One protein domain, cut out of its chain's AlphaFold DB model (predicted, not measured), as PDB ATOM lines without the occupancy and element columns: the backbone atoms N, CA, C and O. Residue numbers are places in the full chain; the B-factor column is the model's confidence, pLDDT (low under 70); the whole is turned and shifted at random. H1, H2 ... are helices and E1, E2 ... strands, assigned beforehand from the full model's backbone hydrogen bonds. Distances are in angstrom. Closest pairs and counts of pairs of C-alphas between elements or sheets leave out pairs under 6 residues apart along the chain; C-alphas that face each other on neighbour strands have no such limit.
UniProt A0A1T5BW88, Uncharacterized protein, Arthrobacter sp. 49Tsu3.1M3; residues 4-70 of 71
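This is residues 4 to 70 of the 71 residues of an uncharacterized protein of Arthrobacter sp. 49Tsu3.1M3 (UniProt A0A1T5BW88). A small three-stranded sheet has H2 over it; H1 only grazes it, and the loop of residues 14 to 27 reaches toward the end opposite the E2-E3 turn. The 67 printed residues hold H1, E1, H2, E2, E3 in that order, class mixed; the mixed sheet runs E1 E2 E3. The whole is compact, radius of gyration of the C-alphas 12.0 A, and elongated, 40 by 22 by 14 A.

H1 is residues 7 to 13, from C-alpha 7 at (-37.722, -26.191, 17.705). E1 is 28 to 33, H2 36 to 42, E2 54 to 61, 20.5 A from first to last C-alpha, and E3 64 to 69, 16.5 A, ending at (-49.115, -12.812, 16.262).

E1 and E2 are parallel, N 58 to O 30 2.8 A; with H2 they form a strand-helix-strand unit, parallel neighbours joined through a helix, its crossover right-handed. E2 and E3 form a hairpin, antiparallel, N 66 to O 59 2.8 A. H2's height over the sheet is 7.4 A; its closest C-alphas to E2 are Ala 39 and Thr 57, 5.3 A. H1 and H2 are apart; in both, every O i to N i+4 pair is within hydrogen-bond range.

The printed part has no cut. Links H1 to E1 and H2 to E2 are long. No printed residue is under 70 in pLDDT.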
ATOM      1  N   TYR A   4     -47.456 -26.830  15.451       97.94
ATOM      2  CA  TYR A   4     -47.112 -26.348  16.793       97.94
ATOM      3  C   TYR A   4     -46.042 -27.226  17.443       97.94
ATOM      4  O   TYR A   4     -46.211 -28.441  17.539       97.94
ATOM      5  N   SER A   5     -44.941 -26.616  17.885       98.25
ATOM      6  CA  SER A   5     -43.912 -27.265  18.706       98.25
ATOM      7  C   SER A   5     -42.890 -26.240  19.206       98.25
ATOM      8  O   SER A   5     -42.876 -25.084  18.778       98.25
ATOM      9  N   THR A   6     -41.963 -26.678  20.056       97.94
ATOM     10  CA  THR A   6     -40.659 -26.008  20.168       97.94
ATOM     11  C   THR A   6     -39.737 -26.510  19.056       97.94
ATOM     12  O   THR A   6     -39.872 -27.643  18.593       97.94
ATOM     13  N   GLY A   7     -38.741 -25.713  18.653       96.31
ATOM     14  CA  GLY A   7     -37.722 -26.191  17.705       96.31
ATOM     15  C   GLY A   7     -36.971 -27.428  18.221       96.31
ATOM     16  O   GLY A   7     -36.662 -28.333  17.451       96.31
ATOM     17  N   TYR A   8     -36.749 -27.503  19.539       96.75
ATOM     18  CA  TYR A   8     -36.101 -28.642  20.189       96.75
ATOM     19  C   TYR A   8     -36.946 -29.920  20.108       96.75
ATOM     20  O   TYR A   8     -36.476 -30.930  19.591       96.75
ATOM     21  N   GLN A   9     -38.201 -29.886  20.574       98.19
ATOM     22  CA  GLN A   9     -39.065 -31.072  20.557       98.19
ATOM     23  C   GLN A   9     -39.352 -31.543  19.133       98.19
ATOM     24  O   GLN A   9     -39.356 -32.747  18.886       98.19
ATOM     25  N   TRP A  10     -39.517 -30.620  18.183       98.06
ATOM     26  CA  TRP A  10     -39.645 -30.982  16.777       98.06
ATOM     27  C   TRP A  10     -38.435 -31.778  16.288       98.06
ATOM     28  O   TRP A  10     -38.607 -32.847  15.708       98.06
ATOM     29  N   ALA A  11     -37.217 -31.306  16.571       96.81
ATOM     30  CA  ALA A  11     -35.990 -31.988  16.168       96.81
ATOM     31  C   ALA A  11     -35.837 -33.382  16.805       96.81
ATOM     32  O   ALA A  11     -35.281 -34.270  16.166       96.81
ATOM     33  N   GLN A  12     -36.339 -33.580  18.029       98.00
ATOM     34  CA  GLN A  12     -36.269 -34.867  18.732       98.00
ATOM     35  C   GLN A  12     -37.345 -35.868  18.289       98.00
ATOM     36  O   GLN A  12     -37.076 -37.064  18.244       98.00
ATOM     37  N   ILE A  13     -38.562 -35.398  17.999       96.69
ATOM     38  CA  ILE A  13     -39.733 -36.268  17.798       96.69
ATOM     39  C   ILE A  13     -40.057 -36.439  16.312       96.69
ATOM     40  O   ILE A  13     -40.224 -37.559  15.838       96.69
ATOM     41  N   ALA A  14     -40.164 -35.331  15.574       96.00
ATOM     42  CA  ALA A  14     -40.522 -35.340  14.154       96.00
ATOM     43  C   ALA A  14     -39.282 -35.418  13.248       96.00
ATOM     44  O   ALA A  14     -39.307 -36.065  12.201       96.00
ATOM     45  N   GLY A  15     -38.197 -34.754  13.653       95.81
ATOM     46  CA  GLY A  15     -36.938 -34.703  12.923       95.81
ATOM     47  C   GLY A  15     -37.016 -33.917  11.610       95.81
ATOM     48  O   GLY A  15     -37.827 -33.004  11.420       95.81
ATOM     49  N   THR A  16     -36.108 -34.245  10.689       96.56
ATOM     50  CA  THR A  16     -35.994 -33.564   9.395       96.56
ATOM     51  C   THR A  16     -37.167 -33.902   8.478       96.56
ATOM     52  O   THR A  16     -37.354 -35.045   8.066       96.56
ATOM     53  N   VAL A  17     -37.903 -32.873   8.055       96.94
ATOM     54  CA  VAL A  17     -38.956 -32.994   7.041       96.94
ATOM     55  C   VAL A  17     -38.397 -32.691   5.652       96.94
ATOM     56  O   VAL A  17     -37.813 -31.632   5.423       96.94
ATOM     57  N   LYS A  18     -38.612 -33.605   4.698       97.25
ATOM     58  CA  LYS A  18     -38.247 -33.403   3.285       97.25
ATOM     59  C   LYS A  18     -39.069 -32.269   2.664       97.25
ATOM     60  O   LYS A  18     -40.249 -32.113   2.966       97.25
ATOM     61  N   SER A  19     -38.482 -31.527   1.726       97.00
ATOM     62  CA  SER A  19     -39.152 -30.420   1.020       97.00
ATOM     63  C   SER A  19     -40.381 -30.841   0.199       97.00
ATOM     64  O   SER A  19     -41.237 -29.993  -0.069       97.00
ATOM     65  N   THR A  20     -40.470 -32.125  -0.165       97.56
ATOM     66  CA  THR A  20     -41.595 -32.768  -0.867       97.56
ATOM     67  C   THR A  20     -42.729 -33.225   0.056       97.56
ATOM     68  O   THR A  20     -43.761 -33.673  -0.430       97.56
ATOM     69  N   SER A  21     -42.557 -33.132   1.378       97.50
ATOM     70  CA  SER A  21     -43.591 -33.499   2.349       97.50
ATOM     71  C   SER A  21     -44.801 -32.559   2.262       97.50
ATOM     72  O   SER A  21     -44.609 -31.353   2.085       97.50
ATOM     73  N   PRO A  22     -46.031 -33.051   2.506       96.38
ATOM     74  CA  PRO A  22     -47.208 -32.192   2.658       96.38
ATOM     75  C   PRO A  22     -47.109 -31.223   3.850       96.38
ATOM     76  O   PRO A  22     -47.862 -30.256   3.915       96.38
ATOM     77  N   LEU A  23     -46.180 -31.445   4.791       96.69
ATOM     78  CA  LEU A  23     -45.939 -30.533   5.916       96.69
ATOM     79  C   LEU A  23     -45.058 -29.328   5.542       96.69
ATOM     80  O   LEU A  23     -44.964 -28.366   6.309       96.69
ATOM     81  N   ALA A  24     -44.366 -29.377   4.401       97.50
ATOM     82  CA  ALA A  24     -43.491 -28.298   3.965       97.50
ATOM     83  C   ALA A  24     -44.313 -27.077   3.518       97.50
ATOM     84  O   ALA A  24     -45.232 -27.189   2.710       97.50
ATOM     85  N   GLY A  25     -43.954 -25.894   4.018       97.06
ATOM     86  CA  GLY A  25     -44.652 -24.638   3.742       97.06
ATOM     87  C   GLY A  25     -45.835 -24.336   4.663       97.06
ATOM     88  O   GLY A  25     -46.329 -23.212   4.635       97.06
ATOM     89  N   LEU A  26     -46.263 -25.278   5.513       98.06
ATOM     90  CA  LEU A  26     -47.288 -24.989   6.518       98.06
ATOM     91  C   LEU A  26     -46.781 -23.936   7.517       98.06
ATOM     92  O   LEU A  26     -45.599 -23.966   7.877       98.06
ATOM     93  N   PRO A  27     -47.637 -23.012   7.985       98.31
ATOM     94  CA  PRO A  27     -47.239 -21.999   8.955       98.31
ATOM     95  C   PRO A  27     -46.860 -22.639  10.296       98.31
ATOM     96  O   PRO A  27     -47.476 -23.616  10.726       98.31
ATOM     97  N   SER A  28     -45.843 -22.079  10.949       98.62
ATOM     98  CA  SER A  28     -45.349 -22.536  12.248       98.62
ATOM     99  C   SER A  28     -45.856 -21.664  13.391       98.62
ATOM    100  O   SER A  28     -45.801 -20.435  13.334       98.62
ATOM    101  N   TRP A  29     -46.272 -22.325  14.464       98.50
ATOM    102  CA  TRP A  29     -46.528 -21.766  15.778       98.50
ATOM    103  C   TRP A  29     -45.426 -22.251  16.729       98.50
ATOM    104  O   TRP A  29     -45.404 -23.415  17.131       98.50
ATOM    105  N   LEU A  30     -44.472 -21.372  17.045       98.69
ATOM    106  CA  LEU A  30     -43.312 -21.733  17.864       98.69
ATOM    107  C   LEU A  30     -43.580 -21.508  19.349       98.69
ATOM    108  O   LEU A  30     -43.832 -20.381  19.768       98.69
ATOM    109  N   ALA A  31     -43.450 -22.559  20.149       98.25
ATOM    110  CA  ALA A  31     -43.563 -22.480  21.599       98.25
ATOM    111  C   ALA A  31     -42.233 -22.161  22.300       98.25
ATOM    112  O   ALA A  31     -41.157 -22.197  21.694       98.25
ATOM    113  N   GLY A  32     -42.313 -21.907  23.609       95.25
ATOM    114  CA  GLY A  32     -41.152 -21.869  24.501       95.25
ATOM    115  C   GLY A  32     -40.437 -20.520  24.604       95.25
ATOM    116  O   GLY A  32     -39.288 -20.474  25.040       95.25
ATOM    117  N   ALA A  33     -41.069 -19.409  24.215       97.56
ATOM    118  CA  ALA A  33     -40.520 -18.096  24.538       97.56
ATOM    119  C   ALA A  33     -40.659 -17.803  26.044       97.56
ATOM    120  O   ALA A  33     -41.692 -18.061  26.654       97.56
ATOM    121  N   ALA A  34     -39.617 -17.225  26.646       95.06
ATOM    122  CA  ALA A  34     -39.587 -16.925  28.083       95.06
ATOM    123  C   ALA A  34     -40.356 -15.647  28.475       95.06
ATOM    124  O   ALA A  34     -40.525 -15.362  29.655       95.06
ATOM    125  N   SER A  35     -40.768 -14.835  27.499       97.00
ATOM    126  CA  SER A  35     -41.456 -13.561  27.719       97.00
ATOM    127  C   SER A  35     -42.156 -13.087  26.445       97.00
ATOM    128  O   SER A  35     -41.843 -13.556  25.347       97.00
ATOM    129  N   ALA A  36     -43.031 -12.083  26.567       97.94
ATOM    130  CA  ALA A  36     -43.670 -11.430  25.422       97.94
ATOM    131  C   ALA A  36     -42.650 -10.806  24.447       97.94
ATOM    132  O   ALA A  36     -42.783 -10.927  23.229       97.94
ATOM    133  N   SER A  37     -41.589 -10.173  24.966       98.31
ATOM    134  CA  SER A  37     -40.527  -9.593  24.132       98.31
ATOM    135  C   SER A  37     -39.733 -10.667  23.384       98.31
ATOM    136  O   SER A  37     -39.365 -10.478  22.218       98.31
ATOM    137  N   ARG A  38     -39.510 -11.826  24.020       98.12
ATOM    138  CA  ARG A  38     -38.865 -12.964  23.366       98.12
ATOM    139  C   ARG A  38     -39.780 -13.621  22.338       98.12
ATOM    140  O   ARG A  38     -39.288 -13.972  21.275       98.12
ATOM    141  N   ALA A  39     -41.082 -13.712  22.604       98.50
ATOM    142  CA  ALA A  39     -42.073 -14.194  21.644       98.50
ATOM    143  C   ALA A  39     -42.047 -13.339  20.367       98.50
ATOM    144  O   ALA A  39     -41.790 -13.851  19.281       98.50
ATOM    145  N   LYS A  40     -42.125 -12.010  20.509       98.56
ATOM    146  CA  LYS A  40     -41.980 -11.078  19.382       98.56
ATOM    147  C   LYS A  40     -40.680 -11.284  18.600       98.56
ATOM    148  O   LYS A  40     -40.701 -11.325  17.374       98.56
ATOM    149  N   SER A  41     -39.553 -11.441  19.295       98.44
ATOM    150  CA  SER A  41     -38.255 -11.689  18.643       98.44
ATOM    151  C   SER A  41     -38.227 -13.034  17.903       98.44
ATOM    152  O   SER A  41     -37.650 -13.138  16.822       98.44
ATOM    153  N   ASN A  42     -38.889 -14.056  18.452       98.38
ATOM    154  CA  ASN A  42     -38.955 -15.392  17.868       98.38
ATOM    155  C   ASN A  42     -39.748 -15.444  16.549       98.38
ATOM    156  O   ASN A  42     -39.601 -16.415  15.811       98.38
ATOM    157  N   CYS A  43     -40.533 -14.415  16.204       98.31
ATOM    158  CA  CYS A  43     -41.184 -14.323  14.893       98.31
ATOM    159  C   CYS A  43     -40.185 -14.327  13.721       98.31
ATOM    160  O   CYS A  43     -40.545 -14.713  12.613       98.31
ATOM    161  N   ALA A  44     -38.931 -13.921  13.956       97.88
ATOM    162  CA  ALA A  44     -37.874 -13.925  12.944       97.88
ATOM    163  C   ALA A  44     -37.167 -15.287  12.788       97.88
ATOM    164  O   ALA A  44     -36.287 -15.425  11.939       97.88
ATOM    165  N   LEU A  45     -37.506 -16.284  13.612       97.69
ATOM    166  CA  LEU A  45     -36.910 -17.614  13.516       97.69
ATOM    167  C   LEU A  45     -37.414 -18.368  12.283       97.69
ATOM    168  O   LEU A  45     -38.483 -18.102  11.733       97.69
ATOM    169  N   THR A  46     -36.643 -19.371  11.876       96.62
ATOM    170  CA  THR A  46     -37.074 -20.331  10.862       96.62
ATOM    171  C   THR A  46     -38.256 -21.152  11.384       96.62
ATOM    172  O   THR A  46     -38.292 -21.536  12.553       96.62
ATOM    173  N   GLY A  47     -39.219 -21.448  10.508       97.38
ATOM    174  CA  GLY A  47     -40.300 -22.379  10.829       97.38
ATOM    175  C   GLY A  47     -39.820 -23.830  10.979       97.38
ATOM    176  O   GLY A  47     -38.690 -24.175  10.639       97.38
ATOM    177  N   LEU A  48     -40.711 -24.691  11.467       98.31
ATOM    178  CA  LEU A  48     -40.441 -26.090  11.816       98.31
ATOM    179  C   LEU A  48     -40.136 -26.978  10.597       98.31
ATOM    180  O   LEU A  48     -39.498 -28.021  10.722       98.31
ATOM    181  N   THR A  49     -40.581 -26.575   9.405       98.12
ATOM    182  CA  THR A  49     -40.388 -27.323   8.154       98.12
ATOM    183  C   THR A  49     -39.826 -26.435   7.044       98.12
ATOM    184  O   THR A  49     -39.918 -25.203   7.111       98.12
ATOM    185  N   PRO A  50     -39.258 -27.023   5.971       98.00
ATOM    186  CA  PRO A  50     -38.830 -26.255   4.809       98.00
ATOM    187  C   PRO A  50     -39.954 -25.374   4.260       98.00
ATOM    188  O   PRO A  50     -41.112 -25.788   4.225       98.00
ATOM    189  N   ARG A  51     -39.602 -24.168   3.799       97.44
ATOM    190  CA  ARG A  51     -40.531 -23.143   3.274       97.44
ATOM    191  C   ARG A  51     -41.559 -22.614   4.287       97.44
ATOM    192  O   ARG A  51     -42.346 -21.747   3.924       97.44
ATOM    193  N   SER A  52     -41.536 -23.073   5.537       97.50
ATOM    194  CA  SER A  52     -42.414 -22.564   6.587       97.50
ATOM    195  C   SER A  52     -42.055 -21.125   6.979       97.50
ATOM    196  O   SER A  52     -40.909 -20.676   6.856       97.50
ATOM    197  N   ARG A  53     -43.061 -20.399   7.463       97.50
ATOM    198  CA  ARG A  53     -42.946 -19.091   8.114       97.50
ATOM    199  C   ARG A  53     -43.581 -19.188   9.494       97.50
ATOM    200  O   ARG A  53     -44.564 -19.909   9.662       97.50
ATOM    201  N   VAL A  54     -43.029 -18.474  10.466       98.38
ATOM    202  CA  VAL A  54     -43.609 -18.391  11.809       98.38
ATOM    203  C   VAL A  54     -44.778 -17.411  11.770       98.38
ATOM    204  O   VAL A  54     -44.587 -16.246  11.444       98.38
ATOM    205  N   SER A  55     -45.987 -17.885  12.070       98.38
ATOM    206  CA  SER A  55     -47.200 -17.056  12.135       98.38
ATOM    207  C   SER A  55     -47.603 -16.721  13.569       98.38
ATOM    208  O   SER A  55     -48.295 -15.733  13.795       98.38
ATOM    209  N   VAL A  56     -47.184 -17.540  14.537       98.56
ATOM    210  CA  VAL A  56     -47.475 -17.355  15.964       98.56
ATOM    211  C   VAL A  56     -46.261 -17.774  16.786       98.56
ATOM    212  O   VAL A  56     -45.569 -18.737  16.451       98.56
ATOM    213  N   THR A  57     -46.014 -17.089  17.894       98.69
ATOM    214  CA  THR A  57     -45.090 -17.554  18.936       98.69
ATOM    215  C   THR A  57     -45.807 -17.613  20.279       98.69
ATOM    216  O   THR A  57     -46.670 -16.783  20.548       98.69
ATOM    217  N   GLN A  58     -45.482 -18.593  21.117       98.56
ATOM    218  CA  GLN A  58     -46.079 -18.764  22.442       98.56
ATOM    219  C   GLN A  58     -45.056 -18.488  23.543       98.56
ATOM    220  O   GLN A  58     -43.906 -18.930  23.453       98.56
ATOM    221  N   TYR A  59     -45.497 -17.803  24.595       98.25
ATOM    222  CA  TYR A  59     -44.766 -17.610  25.845       98.25
ATOM    223  C   TYR A  59     -45.663 -17.891  27.049       98.25
ATOM    224  O   TYR A  59     -46.883 -17.800  26.951       98.25
ATOM    225  N   ILE A  60     -45.050 -18.186  28.193       96.19
ATOM    226  CA  ILE A  60     -45.769 -18.367  29.458       96.19
ATOM    227  C   ILE A  60     -45.633 -17.096  30.295       96.19
ATOM    228  O   ILE A  60     -44.540 -16.545  30.431       96.19
ATOM    229  N   SER A  61     -46.738 -16.630  30.874       96.06
ATOM    230  CA  SER A  61     -46.747 -15.536  31.849       96.06
ATOM    231  C   SER A  61     -47.799 -15.816  32.914       96.06
ATOM    232  O   SER A  61     -48.921 -16.181  32.590       96.06
ATOM    233  N   GLY A  62     -47.446 -15.693  34.196       94.88
ATOM    234  CA  GLY A  62     -48.395 -15.946  35.291       94.88
ATOM    235  C   GLY A  62     -49.030 -17.347  35.277       94.88
ATOM    236  O   GLY A  62     -50.165 -17.495  35.713       94.88
ATOM    237  N   GLY A  63     -48.331 -18.357  34.745       94.38
ATOM    238  CA  GLY A  63     -48.840 -19.732  34.636       94.38
ATOM    239  C   GLY A  63     -49.823 -19.974  33.486       94.38
ATOM    240  O   GLY A  63     -50.403 -21.054  33.415       94.38
ATOM    241  N   LEU A  64     -50.008 -19.000  32.594       96.94
ATOM    242  CA  LEU A  64     -50.877 -19.110  31.425       96.94
ATOM    243  C   LEU A  64     -50.072 -19.028  30.130       96.94
ATOM    244  O   LEU A  64     -49.065 -18.316  30.051       96.94
ATOM    245  N   ASP A  65     -50.580 -19.709  29.107       97.62
ATOM    246  CA  ASP A  65     -50.070 -19.632  27.746       97.62
ATOM    247  C   ASP A  65     -50.593 -18.373  27.054       97.62
ATOM    248  O   ASP A  65     -51.798 -18.171  26.894       97.62
ATOM    249  N   TYR A  66     -49.668 -17.548  26.576       98.44
ATOM    250  CA  TYR A  66     -49.951 -16.384  25.751       98.44
ATOM    251  C   TYR A  66     -49.354 -16.558  24.365       98.44
ATOM    252  O   TYR A  66     -48.284 -17.138  24.189       98.44
ATOM    253  N   ASN A  67     -50.036 -15.988  23.378       98.19
ATOM    254  CA  ASN A  67     -49.645 -16.057  21.979       98.19
ATOM    255  C   ASN A  67     -49.384 -14.658  21.429       98.19
ATOM    256  O   ASN A  67     -50.148 -13.729  21.683       98.19
ATOM    257  N   TYR A  68     -48.320 -14.521  20.647       98.44
ATOM    258  CA  TYR A  68     -47.983 -13.314  19.909       98.44
ATOM    259  C   TYR A  68     -48.123 -13.581  18.404       98.44
ATOM    260  O   TYR A  68     -47.517 -14.523  17.881       98.44
ATOM    261  N   SER A  69     -48.925 -12.758  17.720       98.06
ATOM    262  CA  SER A  69     -49.115 -12.812  16.262       98.06
ATOM    263  C   SER A  69     -47.876 -12.303  15.530       98.06
ATOM    264  O   SER A  69     -47.382 -11.219  15.836       98.06
ATOM    265  N   CYS A  70     -47.398 -13.062  14.545       97.62
ATOM    266  CA  CYS A  70     -46.285 -12.673  13.671       97.62
ATOM    267  C   CYS A  70     -46.746 -12.203  12.277       97.62
ATOM    268  O   CYS A  70     -45.900 -11.965  11.414       97.62
TER     269      CYS A  70